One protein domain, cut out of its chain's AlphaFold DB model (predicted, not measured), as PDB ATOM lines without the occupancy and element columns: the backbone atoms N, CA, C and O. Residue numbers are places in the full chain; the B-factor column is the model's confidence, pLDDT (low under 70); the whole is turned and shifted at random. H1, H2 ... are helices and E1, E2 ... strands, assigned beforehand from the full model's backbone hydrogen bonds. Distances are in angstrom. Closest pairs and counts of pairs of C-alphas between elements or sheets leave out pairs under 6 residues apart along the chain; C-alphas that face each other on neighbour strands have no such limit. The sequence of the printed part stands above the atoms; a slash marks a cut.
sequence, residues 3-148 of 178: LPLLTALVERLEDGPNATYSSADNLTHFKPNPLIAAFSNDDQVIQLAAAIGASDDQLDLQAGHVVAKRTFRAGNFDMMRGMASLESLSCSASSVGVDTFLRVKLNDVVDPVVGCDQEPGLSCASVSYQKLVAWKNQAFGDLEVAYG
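AT A GLANCE: This is residues 3 to 148 of the 178 residues of an uncharacterized protein of Dothistroma septosporum (strain NZE10 / CBS 128990) (UniProt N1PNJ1). Two helices side by side, H1 and H3, running opposite ways, make a small core with a long two-stranded hairpin, E1 and E2, and a shorter helix, H2, meets the first residues of H1 at a steep angle. Two long loops reach out from this core, residues 16 to 41 with C-alphas 13 to 31 A from the mean of all C-alphas and residues 52 to 83 with C-alphas from 4 A to 31 A from it, and residues 23 to 28 of the first stick out. The printed part has 146 residues, with named elements in the order H1, H2, E1, E2, H3, H4; the strands are antiparallel, and the class is mixed, with 63 residues in named elements, under half. It is compact, with a radius of gyration of the C-alphas of 16.9 A and spans of 56 by 47 by 31 A.

HOW THE PARTS SIT: Start at H1, residues 3 to 15; its residues 3 to 6 alone touch H2, residues 42 to 51, closest at the C-alphas of Leu 3 and Ala 51, 6.1 A, at a steep tilt of 67 degrees, only just short of perpendicular. Next find the hairpin of E1, residues 84 to 94, and E2, residues 97 to 106, antiparallel at 155 degrees, with N 87 and O 103 within hydrogen-bond range at 2.8 A. H1 comes closest to E1 at the C-alphas of Leu 13 and Ser 88, 6.0 A. H3, residues 126 to 140, touches H1, closest at the C-alphas of Leu 3 and Asn 137, 6.0 A, with a shallow tilt of 21 degrees, opposite ways. H4, residues 143 to 146, meets H3 only through their link. In H1, H2 and H3 every O i to N i+4 pair is within hydrogen-bond range; H4 is too short for one.

IN THESE COORDINATES: Find C-alpha 3 at (128.707, 159.027, 195.087); from there H1 runs 18.2 A. E1 covers 28.7 A and E2 29.1 A. H3 runs 21.3 A to C-alpha 140 at (133.494, 153.230, 199.344).

THE WHOLE: The C-alphas farthest apart are those of Leu 27 and Gly 64, 57.8 A. The printed part has no cut; the links H1 to H2, H2 to E1 and E2 to H3 are long. Look at residues 93 to 97 for pLDDT under 70.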
ATOM      1  N   LEU A   3     127.413 158.325 194.954       93.00
ATOM      2  CA  LEU A   3     128.707 159.027 195.087       93.00
ATOM      3  C   LEU A   3     129.342 159.409 193.739       93.00
ATOM      4  O   LEU A   3     129.704 160.572 193.617       93.00
ATOM      5  N   PRO A   4     129.408 158.547 192.699       93.00
ATOM      6  CA  PRO A   4     129.972 158.973 191.415       93.00
ATOM      7  C   PRO A   4     129.201 160.122 190.767       93.00
ATOM      8  O   PRO A   4     129.797 160.940 190.072       93.00
ATOM      9  N   LEU A   5     127.879 160.183 190.969       94.50
ATOM     10  CA  LEU A   5     127.084 161.311 190.491       94.50
ATOM     11  C   LEU A   5     127.426 162.573 191.283       94.50
ATOM     12  O   LEU A   5     127.600 163.628 190.683       94.50
ATOM     13  N   LEU A   6     127.528 162.472 192.611       96.06
ATOM     14  CA  LEU A   6     127.910 163.598 193.459       96.06
ATOM     15  C   LEU A   6     129.301 164.129 193.087       96.06
ATOM     16  O   LEU A   6     129.451 165.338 192.947       96.06
ATOM     17  N   THR A   7     130.279 163.247 192.864       95.12
ATOM     18  CA  THR A   7     131.620 163.612 192.385       95.12
ATOM     19  C   THR A   7     131.531 164.414 191.090       95.12
ATOM     20  O   THR A   7     131.991 165.552 191.053       95.12
ATOM     21  N   ALA A   8     130.844 163.890 190.072       94.44
ATOM     22  CA  ALA A   8     130.719 164.576 188.788       94.44
ATOM     23  C   ALA A   8     129.921 165.890 188.871       94.44
ATOM     24  O   ALA A   8     130.220 166.839 188.151       94.44
ATOM     25  N   LEU A   9     128.916 165.987 189.753       95.25
ATOM     26  CA  LEU A   9     128.199 167.241 190.011       95.25
ATOM     27  C   LEU A   9     129.122 168.293 190.635       95.25
ATOM     28  O   LEU A   9     129.087 169.450 190.225       95.25
ATOM     29  N   VAL A  10     129.946 167.905 191.609       94.88
ATOM     30  CA  VAL A  10     130.889 168.812 192.275       94.88
ATOM     31  C   VAL A  10     131.996 169.260 191.323       94.88
ATOM     32  O   VAL A  10     132.294 170.450 191.274       94.88
ATOM     33  N   GLU A  11     132.562 168.349 190.532       93.12
ATOM     34  CA  GLU A  11     133.515 168.686 189.463       93.12
ATOM     35  C   GLU A  11     132.892 169.674 188.476       93.12
ATOM     36  O   GLU A  11     133.446 170.739 188.213       93.12
ATOM     37  N   ARG A  12     131.667 169.388 188.019       92.31
ATOM     38  CA  ARG A  12     130.939 170.255 187.093       92.31
ATOM     39  C   ARG A  12     130.688 171.653 187.661       92.31
ATOM     40  O   ARG A  12     130.735 172.624 186.904       92.31
ATOM     41  N   LEU A  13     130.379 171.761 188.953       92.50
ATOM     42  CA  LEU A  13     130.159 173.039 189.632       92.50
ATOM     43  C   LEU A  13     131.460 173.824 189.844       92.50
ATOM     44  O   LEU A  13     131.416 175.054 189.788       92.50
ATOM     45  N   GLU A  14     132.589 173.139 190.038       90.50
ATOM     46  CA  GLU A  14     133.910 173.768 190.154       90.50
ATOM     47  C   GLU A  14     134.423 174.290 188.814       90.50
ATOM     48  O   GLU A  14     134.887 175.426 188.728       90.50
ATOM     49  N   ASP A  15     134.268 173.506 187.744       91.44
ATOM     50  CA  ASP A  15     134.618 173.922 186.381       91.44
ATOM     51  C   ASP A  15     133.881 175.217 185.972       91.44
ATOM     52  O   ASP A  15     134.334 176.001 185.130       91.44
ATOM     53  N   GLY A  16     132.718 175.452 186.583       89.00
ATOM     54  CA  GLY A  16     131.958 176.684 186.473       89.00
ATOM     55  C   GLY A  16     131.117 176.790 185.194       89.00
ATOM     56  O   GLY A  16     131.170 175.958 184.281       89.00
ATOM     57  N   PRO A  17     130.295 177.846 185.074       89.19
ATOM     58  CA  PRO A  17     129.287 177.964 184.016       89.19
ATOM     59  C   PRO A  17     129.872 178.177 182.609       89.19
ATOM     60  O   PRO A  17     129.154 178.070 181.615       89.19
ATOM     61  N   ASN A  18     131.165 178.492 182.504       89.75
ATOM     62  CA  ASN A  18     131.838 178.757 181.233       89.75
ATOM     63  C   ASN A  18     132.668 177.587 180.700       89.75
ATOM     64  O   ASN A  18     133.193 177.698 179.590       89.75
ATOM     65  N   ALA A  19     132.748 176.484 181.444       91.88
ATOM     66  CA  ALA A  19     133.449 175.289 181.010       91.88
ATOM     67  C   ALA A  19     132.883 174.737 179.697       91.88
ATOM     68  O   ALA A  19     131.672 174.753 179.456       91.88
ATOM     69  N   THR A  20     133.786 174.266 178.844       92.19
ATOM     70  CA  THR A  20     133.462 173.579 177.593       92.19
ATOM     71  C   THR A  20     134.076 172.194 177.654       92.19
ATOM     72  O   THR A  20     135.263 172.061 177.946       92.19
ATOM     73  N   TYR A  21     133.267 171.183 177.370       89.75
ATOM     74  CA  TYR A  21     133.665 169.783 177.370       89.75
ATOM     75  C   TYR A  21     133.762 169.276 175.940       89.75
ATOM     76  O   TYR A  21     133.078 169.776 175.040       89.75
ATOM     77  N   SER A  22     134.621 168.290 175.736       86.69
ATOM     78  CA  SER A  22     134.727 167.565 174.475       86.69
ATOM     79  C   SER A  22     134.056 166.207 174.626       86.69
ATOM     80  O   SER A  22     134.165 165.578 175.677       86.69
ATOM     81  N   SER A  23     133.380 165.754 173.576       77.56
ATOM     82  CA  SER A  23     132.912 164.370 173.463       77.56
ATOM     83  C   SER A  23     134.075 163.381 173.512       77.56
ATOM     84  O   SER A  23     135.223 163.736 173.238       77.56
ATOM     85  N   ALA A  24     133.772 162.108 173.770       74.06
ATOM     86  CA  ALA A  24     134.763 161.031 173.771       74.06
ATOM     87  C   ALA A  24     135.608 160.925 172.478       74.06
ATOM     88  O   ALA A  24     136.738 160.441 172.525       74.06
ATOM     89  N   ASP A  25     135.097 161.384 171.330       73.81
ATOM     90  CA  ASP A  25     135.829 161.425 170.054       73.81
ATOM     91  C   ASP A  25     136.693 162.692 169.857       73.81
ATOM     92  O   ASP A  25     137.432 162.781 168.878       73.81
ATOM     93  N   ASN A  26     136.637 163.659 170.783       77.00
ATOM     94  CA  ASN A  26     137.277 164.980 170.724       77.00
ATOM     95  C   ASN A  26     136.917 165.842 169.501       77.00
ATOM     96  O   ASN A  26     137.593 166.836 169.230       77.00
ATOM     97  N   LEU A  27     135.868 165.494 168.755       77.81
ATOM     98  CA  LEU A  27     135.459 166.230 167.555       77.81
ATOM     99  C   LEU A  27     134.322 167.208 167.823       77.81
ATOM    100  O   LEU A  27     134.160 168.179 167.082       77.81
ATOM    101  N   THR A  28     133.528 166.963 168.864       81.81
ATOM    102  CA  THR A  28     132.399 167.822 169.211       81.81
ATOM    103  C   THR A  28     132.610 168.468 170.570       81.81
ATOM    104  O   THR A  28     133.069 167.842 171.523       81.81
ATOM    105  N   HIS A  29     132.277 169.754 170.643       85.81
ATOM    106  CA  HIS A  29     132.358 170.528 171.873       85.81
ATOM    107  C   HIS A  29     130.958 170.835 172.383       85.81
ATOM    108  O   HIS A  29     130.047 171.161 171.616       85.81
ATOM    109  N   PHE A  30     130.803 170.758 173.694       85.38
ATOM    110  CA  PHE A  30     129.561 171.020 174.390       85.38
ATOM    111  C   PHE A  30     129.809 172.011 175.522       85.38
ATOM    112  O   PHE A  30     130.649 171.795 176.394       85.38
ATOM    113  N   LYS A  31     129.055 173.112 175.510       89.06
ATOM    114  CA  LYS A  31     128.979 174.052 176.627       89.06
ATOM    115  C   LYS A  31     127.643 173.833 177.343       89.06
ATOM    116  O   LYS A  31     126.609 174.169 176.760       89.06
ATOM    117  N   PRO A  32     127.630 173.284 178.569       85.38
ATOM    118  CA  PRO A  32     126.386 173.040 179.284       85.38
ATOM    119  C   PRO A  32     125.759 174.351 179.756       85.38
ATOM    120  O   PRO A  32     126.456 175.332 180.021       85.38
ATOM    121  N   ASN A  33     124.439 174.340 179.937       86.75
ATOM    122  CA  ASN A  33     123.749 175.430 180.618       86.75
ATOM    123  C   ASN A  33     124.238 175.560 182.074       86.75
ATOM    124  O   ASN A  33     124.635 174.562 182.681       86.75
ATOM    125  N   PRO A  34     124.184 176.772 182.659       88.94
ATOM    126  CA  PRO A  34     124.590 176.994 184.047       88.94
ATOM    127  C   PRO A  34     123.656 176.312 185.061       88.94
ATOM    128  O   PRO A  34     124.057 176.081 186.195       88.94
ATOM    129  N   LEU A  35     122.421 175.994 184.659       91.38
ATOM    130  CA  LEU A  35     121.461 175.238 185.457       91.38
ATOM    131  C   LEU A  35     121.424 173.785 184.979       91.38
ATOM    132  O   LEU A  35     121.194 173.526 183.796       91.38
ATOM    133  N   ILE A  36     121.578 172.857 185.920       90.44
ATOM    134  CA  ILE A  36     121.460 171.417 185.690       90.44
ATOM    135  C   ILE A  36     120.227 170.934 186.442       90.44
ATOM    136  O   ILE A  36     120.145 171.069 187.661       90.44
ATOM    137  N   ALA A  37     119.268 170.376 185.710       92.06
ATOM    138  CA  ALA A  37     118.098 169.727 186.284       92.06
ATOM    139  C   ALA A  37     118.175 168.230 185.983       92.06
ATOM    140  O   ALA A  37     118.196 167.829 184.819       92.06
ATOM    141  N   ALA A  38     118.219 167.415 187.034       91.94
ATOM    142  CA  ALA A  38     118.197 165.964 186.943       91.94
ATOM    143  C   ALA A  38     116.959 165.431 187.666       91.94
ATOM    144  O   ALA A  38     116.595 165.915 188.736       91.94
ATOM    145  N   PHE A  39     116.321 164.430 187.069       93.19
ATOM    146  CA  PHE A  39     115.152 163.767 187.630       93.19
ATOM    147  C   PHE A  39     115.521 162.323 187.945       93.19
ATOM    148  O   PHE A  39     116.113 161.626 187.122       93.19
ATOM    149  N   SER A  40     115.196 161.893 189.157       93.62
ATOM    150  CA  SER A  40     115.480 160.556 189.664       93.62
ATOM    151  C   SER A  40     114.335 160.100 190.562       93.62
ATOM    152  O   SER A  40     113.427 160.883 190.849       93.62
ATOM    153  N   ASN A  41     114.367 158.842 190.983       94.44
ATOM    154  CA  ASN A  41     113.427 158.314 191.965       94.44
ATOM    155  C   ASN A  41     113.884 158.663 193.389       94.44
ATOM    156  O   ASN A  41     115.035 159.037 193.625       94.44
ATOM    157  N   ASP A  42     112.961 158.505 194.326       93.94
ATOM    158  CA  ASP A  42     113.134 158.667 195.771       93.94
ATOM    159  C   ASP A  42     114.385 157.965 196.315       93.94
ATOM    160  O   ASP A  42     115.248 158.603 196.920       93.94
ATOM    161  N   ASP A  43     114.569 156.681 195.992       94.00
ATOM    162  CA  ASP A  43     115.727 155.896 196.435       94.00
ATOM    163  C   ASP A  43     117.062 156.553 196.045       94.00
ATOM    164  O   ASP A  43     118.044 156.520 196.791       94.00
ATOM    165  N   GLN A  44     117.114 157.168 194.864       94.62
ATOM    166  CA  GLN A  44     118.306 157.835 194.347       94.62
ATOM    167  C   GLN A  44     118.497 159.205 195.007       94.62
ATOM    168  O   GLN A  44     119.624 159.570 195.341       94.62
ATOM    169  N   VAL A  45     117.418 159.943 195.272       94.69
ATOM    170  CA  VAL A  45     117.481 161.215 196.010       94.69
ATOM    171  C   VAL A  45     117.923 160.984 197.458       94.69
ATOM    172  O   VAL A  45     118.806 161.692 197.941       94.69
ATOM    173  N   ILE A  46     117.406 159.951 198.128       95.25
ATOM    174  CA  ILE A  46     117.828 159.537 199.475       95.25
ATOM    175  C   ILE A  46     119.313 159.164 199.492       95.25
ATOM    176  O   ILE A  46     120.052 159.619 200.366       95.25
ATOM    177  N   GLN A  47     119.773 158.363 198.526       94.94
ATOM    178  CA  GLN A  47     121.186 157.986 198.426       94.94
ATOM    179  C   GLN A  47     122.091 159.198 198.189       94.94
ATOM    180  O   GLN A  47     123.199 159.241 198.722       94.94
ATOM    181  N   LEU A  48     121.639 160.175 197.402       96.00
ATOM    182  CA  LEU A  48     122.366 161.422 197.189       96.00
ATOM    183  C   LEU A  48     122.413 162.257 198.476       96.00
ATOM    184  O   LEU A  48     123.494 162.671 198.881       96.00
ATOM    185  N   ALA A  49     121.281 162.437 199.163       95.38
ATOM    186  CA  ALA A  49     121.210 163.155 200.437       95.38
ATOM    187  C   ALA A  49     122.133 162.546 201.507       95.38
ATOM    188  O   ALA A  49     122.818 163.277 202.217       95.38
ATOM    189  N   ALA A  50     122.211 161.215 201.579       94.19
ATOM    190  CA  ALA A  50     123.130 160.515 202.476       94.19
ATOM    191  C   ALA A  50     124.611 160.708 202.088       94.19
ATOM    192  O   ALA A  50     125.484 160.753 202.949       94.19
ATOM    193  N   ALA A  51     124.911 160.838 200.792       95.62
ATOM    194  CA  ALA A  51     126.274 161.022 200.294       95.62
ATOM    195  C   ALA A  51     126.809 162.453 200.484       95.62
ATOM    196  O   ALA A  51     128.016 162.631 200.640       95.62
ATOM    197  N   ILE A  52     125.926 163.456 200.490       95.88
ATOM    198  CA  ILE A  52     126.258 164.891 200.510       95.88
ATOM    199  C   ILE A  52     126.978 165.345 201.798       95.88
ATOM    200  O   ILE A  52     127.694 166.342 201.797       95.88
ATOM    201  N   GLY A  53     126.844 164.606 202.900       95.75
ATOM    202  CA  GLY A  53     127.616 164.857 204.120       95.75
ATOM    203  C   GLY A  53     126.976 165.798 205.143       95.75
ATOM    204  O   GLY A  53     127.587 166.111 206.161       95.75
ATOM    205  N   ALA A  54     125.722 166.208 204.935       95.19
ATOM    206  CA  ALA A  54     124.954 166.996 205.910       95.19
ATOM    207  C   ALA A  54     124.515 166.195 207.158       95.19
ATOM    208  O   ALA A  54     123.950 166.730 208.107       95.19
ATOM    209  N   SER A  55     124.728 164.878 207.163       94.44
ATOM    210  CA  SER A  55     124.331 163.974 208.252       94.44
ATOM    211  C   SER A  55     125.459 163.025 208.670       94.44
ATOM    212  O   SER A  55     125.195 161.988 209.270       94.44
ATOM    213  N   ASP A  56     126.712 163.360 208.350       95.00
ATOM    214  CA  ASP A  56     127.875 162.490 208.592       95.00
ATOM    215  C   ASP A  56     128.264 162.342 210.069       95.00
ATOM    216  O   ASP A  56     128.986 161.416 210.428       95.00
ATOM    217  N   ASP A  57     127.799 163.242 210.937       93.88
ATOM    218  CA  ASP A  57     127.984 163.166 212.390       93.88
ATOM    219  C   ASP A  57     126.907 162.318 213.092       93.88
ATOM    220  O   ASP A  57     126.936 162.152 214.316       93.88
ATOM    221  N   GLN A  58     125.941 161.783 212.340       92.25
ATOM    222  CA  GLN A  58     124.861 160.968 212.879       92.25
ATOM    223  C   GLN A  58     125.291 159.506 213.019       92.25
ATOM    224  O   GLN A  58     125.988 158.948 212.178       92.25
ATOM    225  N   LEU A  59     124.803 158.859 214.074       91.25
ATOM    226  CA  LEU A  59     124.886 157.408 214.212       91.25
ATOM    227  C   LEU A  59     123.802 156.721 213.376       91.25
ATOM    228  O   LEU A  59     122.741 157.301 213.121       91.25
ATOM    229  N   ASP A  60     124.037 155.449 213.054       91.94
ATOM    230  CA  ASP A  60     123.049 154.589 212.407       91.94
ATOM    231  C   ASP A  60     121.705 154.602 213.148       91.94
ATOM    232  O   ASP A  60     121.621 154.597 214.384       91.94
ATOM    233  N   LEU A  61     120.622 154.588 212.368       91.38
ATOM    234  CA  LEU A  61     119.274 154.536 212.915       91.38
ATOM    235  C   LEU A  61     119.051 153.214 213.656       91.38
ATOM    236  O   LEU A  61     119.305 152.127 213.140       91.38
ATOM    237  N   GLN A  62     118.510 153.309 214.868       91.12
ATOM    238  CA  GLN A  62     118.222 152.144 215.696       91.12
ATOM    239  C   GLN A  62     116.832 151.580 215.387       91.12
ATOM    240  O   GLN A  62     115.850 152.315 215.345       91.12
ATOM    241  N   ALA A  63     116.727 150.257 215.241       92.88
ATOM    242  CA  ALA A  63     115.451 149.599 214.945       92.88
ATOM    243  C   ALA A  63     114.458 149.616 216.126       92.88
ATOM    244  O   ALA A  63     113.249 149.534 215.924       92.88
ATOM    245  N   GLY A  64     114.954 149.702 217.367       95.81
ATOM    246  CA  GLY A  64     114.136 149.546 218.576       95.81
ATOM    247  C   GLY A  64     113.440 150.816 219.071       95.81
ATOM    248  O   GLY A  64     112.566 150.723 219.929       95.81
ATOM    249  N   HIS A  65     113.828 151.998 218.586       92.50
ATOM    250  CA  HIS A  65     113.210 153.259 218.992       92.50
ATOM    251  C   HIS A  65     113.491 154.392 218.004       92.50
ATOM    252  O   HIS A  65     114.447 154.372 217.233       92.50
ATOM    253  N   VAL A  66     112.674 155.440 218.082       91.06
ATOM    254  CA  VAL A  66     112.875 156.655 217.295       91.06
ATOM    255  C   VAL A  66     114.008 157.478 217.910       91.06
ATOM    256  O   VAL A  66     113.850 158.035 218.996       91.06
ATOM    257  N   VAL A  67     115.131 157.601 217.200       91.25
ATOM    258  CA  VAL A  67     116.244 158.466 217.618       91.25
ATOM    259  C   VAL A  67     115.789 159.930 217.604       91.25
ATOM    260  O   VAL A  67     115.381 160.473 216.564       91.25
ATOM    261  N   ALA A  68     115.825 160.562 218.778       89.00
ATOM    262  CA  ALA A  68     115.523 161.979 218.945       89.00
ATOM    263  C   ALA A  68     116.644 162.843 218.344       89.00
ATOM    264  O   ALA A  68     117.803 162.451 218.352       89.00
ATOM    265  N   LYS A  69     116.300 164.034 217.834       88.56
ATOM    266  CA  LYS A  69     117.253 164.997 217.235       88.56
ATOM    267  C   LYS A  69     118.079 164.477 216.042       88.56
ATOM    268  O   LYS A  69     119.089 165.080 215.706       88.56
ATOM    269  N   ARG A  70     117.628 163.426 215.347       91.38
ATOM    270  CA  ARG A  70     118.201 163.076 214.038       91.38
ATOM    271  C   ARG A  70     118.024 164.227 213.038       91.38
ATOM    272  O   ARG A  70     116.925 164.805 212.982       91.38
ATOM    273  N   THR A  71     119.080 164.533 212.297       90.25
ATOM    274  CA  THR A  71     119.118 165.488 211.185       90.25
ATOM    275  C   THR A  71     118.642 164.803 209.908       90.25
ATOM    276  O   THR A  71     117.780 165.345 209.222       90.25
ATOM    277  N   PHE A  72     119.034 163.543 209.681       93.00
ATOM    278  CA  PHE A  72     118.552 162.779 208.536       93.00
ATOM    279  C   PHE A  72     117.081 162.366 208.703       93.00
ATOM    280  O   PHE A  72     116.718 161.489 209.500       93.00
ATOM    281  N   ARG A  73     116.196 163.014 207.942       92.88
ATOM    282  CA  ARG A  73     114.754 162.729 207.911       92.88
ATOM    283  C   ARG A  73     114.254 162.771 206.476       92.88
ATOM    284  O   ARG A  73     113.913 163.843 205.992       92.88
ATOM    285  N   ALA A  74     114.140 161.602 205.844       92.88
ATOM    286  CA  ALA A  74     113.676 161.483 204.459       92.88
ATOM    287  C   ALA A  74     112.391 162.289 204.194       92.88
ATOM    288  O   ALA A  74     112.346 163.071 203.259       92.88
ATOM    289  N   GLY A  75     111.400 162.243 205.093       92.12
ATOM    290  CA  GLY A  75     110.151 163.004 204.936       92.12
ATOM    291  C   GLY A  75     110.280 164.538 204.868       92.12
ATOM    292  O   GLY A  75     109.302 165.193 204.524       92.12
ATOM    293  N   ASN A  76     111.443 165.123 205.178       92.94
ATOM    294  CA  ASN A  76     111.683 166.560 205.004       92.94
ATOM    295  C   ASN A  76     112.035 166.931 203.556       92.94
ATOM    296  O   ASN A  76     111.813 168.075 203.157       92.94
ATOM    297  N   PHE A  77     112.599 165.994 202.786       93.44
ATOM    298  CA  PHE A  77     113.175 166.292 201.475       93.44
ATOM    299  C   PHE A  77     112.796 165.320 200.364       93.44
ATOM    300  O   PHE A  77     112.745 165.733 199.213       93.44
ATOM    301  N   ASP A  78     112.477 164.077 200.697       93.06
ATOM    302  CA  ASP A  78     112.029 163.019 199.795       93.06
ATOM    303  C   ASP A  78     110.497 162.885 199.823       93.06
ATOM    304  O   ASP A  78     109.900 161.829 200.018       93.06
ATOM    305  N   MET A  79     109.829 164.030 199.732       92.38
ATOM    306  CA  MET A  79     108.387 164.085 199.518       92.38
ATOM    307  C   MET A  79     108.077 164.001 198.018       92.38
ATOM    308  O   MET A  79     108.970 164.057 197.175       92.38
ATOM    309  N   MET A  80     106.798 163.939 197.648       92.25
ATOM    310  CA  MET A  80     106.416 164.068 196.238       92.25
ATOM    311  C   MET A  80     106.933 165.405 195.684       92.25
ATOM    312  O   MET A  80     106.556 166.463 196.191       92.25
ATOM    313  N   ARG A  81     107.772 165.350 194.638       90.62
ATOM    314  CA  ARG A  81     108.536 166.494 194.085       90.62
ATOM    315  C   ARG A  81     109.613 167.057 195.023       90.62
ATOM    316  O   ARG A  81     109.960 168.232 194.919       90.62
ATOM    317  N   GLY A  82     110.125 166.218 195.913       92.00
ATOM    318  CA  GLY A  82     111.319 166.476 196.696       92.00
ATOM    319  C   GLY A  82     112.510 166.860 195.822       92.00
ATOM    320  O   GLY A  82     112.590 166.480 194.651       92.00
ATOM    321  N   MET A  83     113.421 167.649 196.380       93.19
ATOM    322  CA  MET A  83     114.554 168.198 195.640       93.19
ATOM    323  C   MET A  83     115.806 168.189 196.508       93.19
ATOM    324  O   MET A  83     115.765 168.599 197.664       93.19
ATOM    325  N   ALA A  84     116.926 167.772 195.925       95.25
ATOM    326  CA  ALA A  84     118.257 168.032 196.450       95.25
ATOM    327  C   ALA A  84     118.965 168.979 195.478       95.25
ATOM    328  O   ALA A  84     119.032 168.699 194.281       95.25
ATOM    329  N   SER A  85     119.478 170.092 195.992       95.56
ATOM    330  CA  SER A  85     120.132 171.131 195.200       95.56
ATOM    331  C   SER A  85     121.552 171.351 195.697       95.56
ATOM    332  O   SER A  85     121.786 171.471 196.900       95.56
ATOM    333  N   LEU A  86     122.488 171.445 194.757       96.31
ATOM    334  CA  LEU A  86     123.850 171.908 194.993       96.31
ATOM    335  C   LEU A  86     124.021 173.242 194.269       96.31
ATOM    336  O   LEU A  86     123.701 173.361 193.087       96.31
ATOM    337  N   GLU A  87     124.502 174.246 194.984       95.56
ATOM    338  CA  GLU A  87     124.680 175.603 194.482       95.56
ATOM    339  C   GLU A  87     126.161 175.969 194.541       95.56
ATOM    340  O   GLU A  87     126.788 175.809 195.586       95.56
ATOM    341  N   SER A  88     126.704 176.488 193.438       94.06
ATOM    342  CA  SER A  88     128.021 177.131 193.411       94.06
ATOM    343  C   SER A  88     127.839 178.636 193.544       94.06
ATOM    344  O   SER A  88     127.138 179.268 192.750       94.06
ATOM    345  N   LEU A  89     128.417 179.198 194.598       91.94
ATOM    346  CA  LEU A  89     128.304 180.592 194.989       91.94
ATOM    347  C   LEU A  89     129.675 181.244 194.844       91.94
ATOM    348  O   LEU A  89     130.648 180.800 195.445       91.94
ATOM    349  N   SER A  90     129.745 182.331 194.085       90.38
ATOM    350  CA  SER A  90     130.934 183.179 194.034       90.38
ATOM    351  C   SER A  90     130.735 184.357 194.980       90.38
ATOM    352  O   SER A  90     129.849 185.187 194.764       90.38
ATOM    353  N   CYS A  91     131.532 184.431 196.044       85.38
ATOM    354  CA  CYS A  91     131.423 185.484 197.050       85.38
ATOM    355  C   CYS A  91     132.761 186.198 197.242       85.38
ATOM    356  O   CYS A  91     133.816 185.577 197.330       85.38
ATOM    357  N   SER A  92     132.718 187.523 197.374       81.75
ATOM    358  CA  SER A  92     133.856 188.319 197.840       81.75
ATOM    359  C   SER A  92     133.931 188.233 199.369       81.75
ATOM    360  O   SER A  92     133.532 189.164 200.069       81.75
ATOM    361  N   ALA A  93     134.338 187.075 199.893       65.12
ATOM    362  CA  ALA A  93     134.452 186.845 201.337       65.12
ATOM    363  C   ALA A  93     135.712 187.509 201.931       65.12
ATOM    364  O   ALA A  93     135.764 187.804 203.124       65.12
ATOM    365  N   SER A  94     136.687 187.821 201.072       58.19
ATOM    366  CA  SER A  94     138.023 188.294 201.432       58.19
ATOM    367  C   SER A  94     138.374 189.586 200.685       58.19
ATOM    368  O   SER A  94     137.973 189.783 199.539       58.19
ATOM    369  N   SER A  95     139.229 190.441 201.257       56.38
ATOM    370  CA  SER A  95     139.813 191.617 200.576       56.38
ATOM    371  C   SER A  95     140.782 191.266 199.426       56.38
ATOM    372  O   SER A  95     141.440 192.155 198.886       56.38
ATOM    373  N   VAL A  96     140.890 189.979 199.069       53.81
ATOM    374  CA  VAL A  96     141.927 189.401 198.195       53.81
ATOM    375  C   VAL A  96     141.341 188.655 196.978       53.81
ATOM    376  O   VAL A  96     142.102 188.210 196.125       53.81
ATOM    377  N   GLY A  97     140.015 188.561 196.805       64.00
ATOM    378  CA  GLY A  97     139.456 187.921 195.606       64.00
ATOM    379  C   GLY A  97     137.993 187.498 195.696       64.00
ATOM    380  O   GLY A  97     137.293 187.804 196.660       64.00
ATOM    381  N   VAL A  98     137.543 186.814 194.641       76.25
ATOM    382  CA  VAL A  98     136.259 186.107 194.580       76.25
ATOM    383  C   VAL A  98     136.546 184.632 194.835       76.25
ATOM    384  O   VAL A  98     137.235 184.006 194.034       76.25
ATOM    385  N   ASP A  99     136.013 184.106 195.932       86.56
ATOM    386  CA  ASP A  99     136.148 182.702 196.318       86.56
ATOM    387  C   ASP A  99     134.880 181.923 195.917       86.56
ATOM    388  O   ASP A  99     133.778 182.489 195.869       86.56
ATOM    389  N   THR A 100     135.036 180.629 195.612       91.38
ATOM    390  CA  THR A 100     133.929 179.728 195.247       91.38
ATOM    391  C   THR A 100     133.540 178.849 196.430       91.38
ATOM    392  O   THR A 100     134.369 178.148 197.019       91.38
ATOM    393  N   PHE A 101     132.249 178.849 196.738       94.31
ATOM    394  CA  PHE A 101     131.649 178.084 197.820       94.31
ATOM    395  C   PHE A 101     130.542 177.186 197.282       94.31
ATOM    396  O   PHE A 101     129.779 177.584 196.405       94.31
ATOM    397  N   LEU A 102     130.425 175.987 197.836       95.50
ATOM    398  CA  LEU A 102     129.362 175.044 197.534       95.50
ATOM    399  C   LEU A 102     128.368 175.001 198.686       95.50
ATOM    400  O   LEU A 102     128.741 174.847 199.848       95.50
ATOM    401  N   ARG A 103     127.085 175.132 198.363       96.94
ATOM    402  CA  ARG A 103     125.990 175.036 199.326       96.94
ATOM    403  C   ARG A 103     125.032 173.930 198.932       96.94
ATOM    404  O   ARG A 103     124.685 173.774 197.765       96.94
ATOM    405  N   VAL A 104     124.574 173.204 199.937       97.00
ATOM    406  CA  VAL A 104     123.589 172.138 199.803       97.00
ATOM    407  C   VAL A 104     122.245 172.649 200.290       97.00
ATOM    408  O   VAL A 104     122.151 173.306 201.330       97.00
ATOM    409  N   LYS A 105     121.190 172.310 199.552       97.19
ATOM    410  CA  LYS A 105     119.816 172.468 200.011       97.19
ATOM    411  C   LYS A 105     119.044 171.175 199.821       97.19
ATOM    412  O   LYS A 105     119.066 170.593 198.737       97.19
ATOM    413  N   LEU A 106     118.304 170.777 200.843       96.38
ATOM    414  CA  LEU A 106     117.329 169.702 200.768       96.38
ATOM    415  C   LEU A 106     115.938 170.329 200.884       96.38
ATOM    416  O   LEU A 106     115.581 170.906 201.908       96.38
ATOM    417  N   ASN A 107     115.177 170.263 199.791       95.38
ATOM    418  CA  ASN A 107     113.833 170.823 199.660       95.38
ATOM    419  C   ASN A 107     113.755 172.293 200.109       95.38
ATOM    420  O   ASN A 107     113.005 172.671 201.004       95.38
ATOM    421  N   ASP A 108     114.609 173.108 199.487       94.94
ATOM    422  CA  ASP A 108     114.784 174.544 199.726       94.94
ATOM    423  C   ASP A 108     115.305 174.980 201.100       94.94
ATOM    424  O   ASP A 108     115.578 176.168 201.296       94.94
ATOM    425  N   VAL A 109     115.565 174.044 202.006       95.88
ATOM    426  CA  VAL A 109     116.234 174.313 203.280       95.88
ATOM    427  C   VAL A 109     117.732 174.105 203.108       95.88
ATOM    428  O   VAL A 109     118.151 173.098 202.547       95.88
ATOM    429  N   VAL A 110     118.543 175.059 203.571       96.81
ATOM    430  CA  VAL A 110     120.003 174.890 203.607       96.81
ATOM    431  C   VAL A 110     120.336 173.786 204.603       96.81
ATOM    432  O   VAL A 110     119.960 173.893 205.769       96.81
ATOM    433  N   ASP A 111     121.032 172.754 204.131       96.19
ATOM    434  CA  ASP A 111     121.458 171.602 204.929       96.19
ATOM    435  C   ASP A 111     122.994 171.632 205.008       96.19
ATOM    436  O   ASP A 111     123.661 171.243 204.044       96.19
ATOM    437  N   PRO A 112     123.577 172.213 206.076       96.69
ATOM    438  CA  PRO A 112     125.009 172.472 206.128       96.69
ATOM    439  C   PRO A 112     125.812 171.175 206.145       96.69
ATOM    440  O   PRO A 112     125.490 170.230 206.864       96.69
ATOM    441  N   VAL A 113     126.895 171.145 205.373       96.75
ATOM    442  CA  VAL A 113     127.814 170.006 205.357       96.75
ATOM    443  C   VAL A 113     128.579 169.975 206.677       96.75
ATOM    444  O   VAL A 113     129.187 170.972 207.075       96.75
ATOM    445  N   VAL A 114     128.571 168.823 207.349       95.81
ATOM    446  CA  VAL A 114     129.228 168.651 208.647       95.81
ATOM    447  C   VAL A 114     130.717 168.986 208.531       95.81
ATOM    448  O   VAL A 114     131.431 168.451 207.686       95.81
ATOM    449  N   GLY A 115     131.196 169.882 209.398       93.44
ATOM    450  CA  GLY A 115     132.599 170.302 209.429       93.44
ATOM    451  C   GLY A 115     133.006 171.273 208.316       93.44
ATOM    452  O   GLY A 115     134.193 171.569 208.189       93.44
ATOM    453  N   CYS A 116     132.055 171.776 207.523       90.44
ATOM    454  CA  CYS A 116     132.312 172.750 206.466       90.44
ATOM    455  C   CYS A 116     131.150 173.744 206.292       90.44
ATOM    456  O   CYS A 116     130.690 173.988 205.185       90.44
ATOM    457  N   ASP A 117     130.655 174.290 207.398       91.94
ATOM    458  CA  ASP A 117     129.478 175.166 207.479       91.94
ATOM    459  C   ASP A 117     129.814 176.601 207.923       91.94
ATOM    460  O   ASP A 117     128.926 177.389 208.252       91.94
ATOM    461  N   GLN A 118     131.103 176.941 207.954       89.75
ATOM    462  CA  GLN A 118     131.607 178.213 208.482       89.75
ATOM    463  C   GLN A 118     131.646 179.337 207.433       89.75
ATOM    464  O   GLN A 118     131.897 180.492 207.779       89.75
ATOM    465  N   GLU A 119     131.392 179.017 206.164       91.38
ATOM    466  CA  GLU A 119     131.472 179.967 205.054       91.38
ATOM    467  C   GLU A 119     130.126 180.684 204.814       91.38
ATOM    468  O   GLU A 119     129.082 180.283 205.353       91.38
ATOM    469  N   PRO A 120     130.093 181.770 204.012       91.56
ATOM    470  CA  PRO A 120     128.892 182.579 203.827       91.56
ATOM    471  C   PRO A 120     127.652 181.764 203.447       91.56
ATOM    472  O   PRO A 120     127.642 181.002 202.480       91.56
ATOM    473  N   GLY A 121     126.570 181.952 204.204       92.88
ATOM    474  CA  GLY A 121     125.305 181.262 203.957       92.88
ATOM    475  C   GLY A 121     125.312 179.773 204.314       92.88
ATOM    476  O   GLY A 121     124.550 179.038 203.686       92.88
ATOM    477  N   LEU A 122     126.131 179.365 205.296       95.62
ATOM    478  CA  LEU A 122     126.312 177.971 205.740       95.62
ATOM    479  C   LEU A 122     126.798 177.068 204.600       95.62
ATOM    480  O   LEU A 122     126.337 175.941 204.421       95.62
ATOM    481  N   SER A 123     127.675 177.629 203.773       95.12
ATOM    482  CA  SER A 123     128.296 176.937 202.652       95.12
ATOM    483  C   SER A 123     129.644 176.349 203.060       95.12
ATOM    484  O   SER A 123     130.142 176.594 204.160       95.12
ATOM    485  N   CYS A 124     130.222 175.581 202.143       95.19
ATOM    486  CA  CYS A 124     131.534 174.977 202.254       95.19
ATOM    487  C   CYS A 124     132.465 175.559 201.192       95.19
ATOM    488  O   CYS A 124     132.061 175.731 200.043       95.19
ATOM    489  N   ALA A 125     133.729 175.821 201.527       94.06
ATOM    490  CA  ALA A 125     134.729 176.163 200.518       94.06
ATOM    491  C   ALA A 125     134.807 175.036 199.474       94.06
ATOM    492  O   ALA A 125     134.924 173.864 199.846       94.06
ATOM    493  N   SER A 126     134.748 175.365 198.180       93.06
ATOM    494  CA  SER A 126     134.569 174.349 197.133       93.06
ATOM    495  C   SER A 126     135.658 173.265 197.152       93.06
ATOM    496  O   SER A 126     135.366 172.069 197.158       93.06
ATOM    497  N   VAL A 127     136.918 173.679 197.335       91.88
ATOM    498  CA  VAL A 127     138.079 172.780 197.475       91.88
ATOM    499  C   VAL A 127     137.950 171.839 198.681       91.88
ATOM    500  O   VAL A 127     138.385 170.686 198.629       91.88
ATOM    501  N   SER A 128     137.373 172.306 199.790       94.31
ATOM    502  CA  SER A 128     137.139 171.475 200.977       94.31
ATOM    503  C   SER A 128     136.040 170.448 200.719       94.31
ATOM    504  O   SER A 128     136.204 169.279 201.071       94.31
ATOM    505  N   TYR A 129     134.961 170.849 200.043       96.62
ATOM    506  CA  TYR A 129     133.873 169.938 199.698       96.62
ATOM    507  C   TYR A 129     134.311 168.866 198.691       96.62
ATOM    508  O   TYR A 129     134.013 167.688 198.874       96.62
ATOM    509  N   GLN A 130     135.097 169.239 197.678       95.38
ATOM    510  CA  GLN A 130     135.714 168.292 196.744       95.38
ATOM    511  C   GLN A 130     136.524 167.215 197.461       95.38
ATOM    512  O   GLN A 130     136.377 166.029 197.169       95.38
ATOM    513  N   LYS A 131     137.352 167.611 198.435       95.44
ATOM    514  CA  LYS A 131     138.139 166.668 199.241       95.44
ATOM    515  C   LYS A 131     137.252 165.725 200.049       95.44
ATOM    516  O   LYS A 131     137.560 164.537 200.112       95.44
ATOM    517  N   LEU A 132     136.162 166.227 200.636       96.12
ATOM    518  CA  LEU A 132     135.195 165.401 201.362       96.12
ATOM    519  C   LEU A 132     134.567 164.343 200.444       96.12
ATOM    520  O   LEU A 132     134.562 163.159 200.783       96.12
ATOM    521  N   VAL A 133     134.069 164.752 199.276       96.19
ATOM    522  CA  VAL A 133     133.423 163.842 198.318       96.19
ATOM    523  C   VAL A 133     134.422 162.828 197.760       96.19
ATOM    524  O   VAL A 133     134.117 161.636 197.714       96.19
ATOM    525  N   ALA A 134     135.638 163.260 197.420       93.94
ATOM    526  CA  ALA A 134     136.706 162.369 196.973       93.94
ATOM    527  C   ALA A 134     137.071 161.333 198.048       93.94
ATOM    528  O   ALA A 134     137.183 160.147 197.739       93.94
ATOM    529  N   TRP A 135     137.192 161.753 199.312       95.31
ATOM    530  CA  TRP A 135     137.440 160.842 200.431       95.31
ATOM    531  C   TRP A 135     136.307 159.821 200.597       95.31
ATOM    532  O   TRP A 135     136.583 158.630 200.719       95.31
ATOM    533  N   LYS A 136     135.037 160.247 200.530       95.12
ATOM    534  CA  LYS A 136     133.880 159.336 200.586       95.12
ATOM    535  C   LYS A 136     133.892 158.315 199.448       95.12
ATOM    536  O   LYS A 136     133.649 157.136 199.688       95.12
ATOM    537  N   ASN A 137     134.182 158.754 198.223       92.50
ATOM    538  CA  ASN A 137     134.242 157.870 197.060       92.50
ATOM    539  C   ASN A 137     135.377 156.839 197.198       92.50
ATOM    540  O   ASN A 137     135.158 155.653 196.984       92.50
ATOM    541  N   GLN A 138     136.560 157.265 197.653       92.00
ATOM    542  CA  GLN A 138     137.682 156.364 197.951       92.00
ATOM    543  C   GLN A 138     137.368 155.379 199.083       92.00
ATOM    544  O   GLN A 138     137.740 154.212 198.998       92.00
ATOM    545  N   ALA A 139     136.691 155.833 200.142       93.62
ATOM    546  CA  ALA A 139     136.307 154.989 201.271       93.62
ATOM    547  C   ALA A 139     135.277 153.920 200.881       93.62
ATOM    548  O   ALA A 139     135.282 152.832 201.453       93.62
ATOM    549  N   PHE A 140     134.405 154.218 199.913       92.06
ATOM    550  CA  PHE A 140     133.494 153.230 199.344       92.06
ATOM    551  C   PHE A 140     134.231 152.205 198.464       92.06
ATOM    552  O   PHE A 140     133.931 151.013 198.532       92.06
ATOM    553  N   GLY A 141     135.217 152.661 197.686       91.88
ATOM    554  CA  GLY A 141     135.998 151.832 196.772       91.88
ATOM    555  C   GLY A 141     135.319 151.623 195.416       91.88
ATOM    556  O   GLY A 141     134.430 152.375 195.022       91.88
ATOM    557  N   ASP A 142     135.756 150.594 194.697       91.12
ATOM    558  CA  ASP A 142     135.318 150.328 193.324       91.12
ATOM    559  C   ASP A 142     133.899 149.734 193.301       91.12
ATOM    560  O   ASP A 142     133.612 148.722 193.960       91.12
ATOM    561  N   LEU A 143     132.993 150.336 192.521       88.19
ATOM    562  CA  LEU A 143     131.598 149.878 192.428       88.19
ATOM    563  C   LEU A 143     131.519 148.474 191.851       88.19
ATOM    564  O   LEU A 143     130.701 147.660 192.277       88.19
ATOM    565  N   GLU A 144     132.393 148.195 190.898       90.06
ATOM    566  CA  GLU A 144     132.507 146.940 190.183       90.06
ATOM    567  C   GLU A 144     132.724 145.785 191.153       90.06
ATOM    568  O   GLU A 144     132.162 144.694 191.009       90.06
ATOM    569  N   VAL A 145     133.546 146.036 192.165       92.00
ATOM    570  CA  VAL A 145     133.847 145.084 193.225       92.00
ATOM    571  C   VAL A 145     132.679 145.028 194.205       92.00
ATOM    572  O   VAL A 145     132.177 143.936 194.478       92.00
ATOM    573  N   ALA A 146     132.192 146.183 194.669       89.56
ATOM    574  CA  ALA A 146     131.112 146.275 195.652       89.56
ATOM    575  C   ALA A 146     129.800 145.614 195.189       89.56
ATOM    576  O   ALA A 146     129.100 144.996 195.991       89.56
ATOM    577  N   TYR A 147     129.477 145.692 193.894       87.88
ATOM    578  CA  TYR A 147     128.276 145.091 193.302       87.88
ATOM    579  C   TYR A 147     128.526 143.738 192.615       87.88
ATOM    580  O   TYR A 147     127.602 143.165 192.032       87.88
ATOM    581  N   GLY A 148     129.747 143.192 192.664       90.62
ATOM    582  CA  GLY A 148     130.058 141.886 192.068       90.62
ATOM    583  C   GLY A 148     129.949 141.860 190.534       90.62
ATOM    584  O   GLY A 148     129.539 140.856 189.931       90.62
TER     585      GLY A 148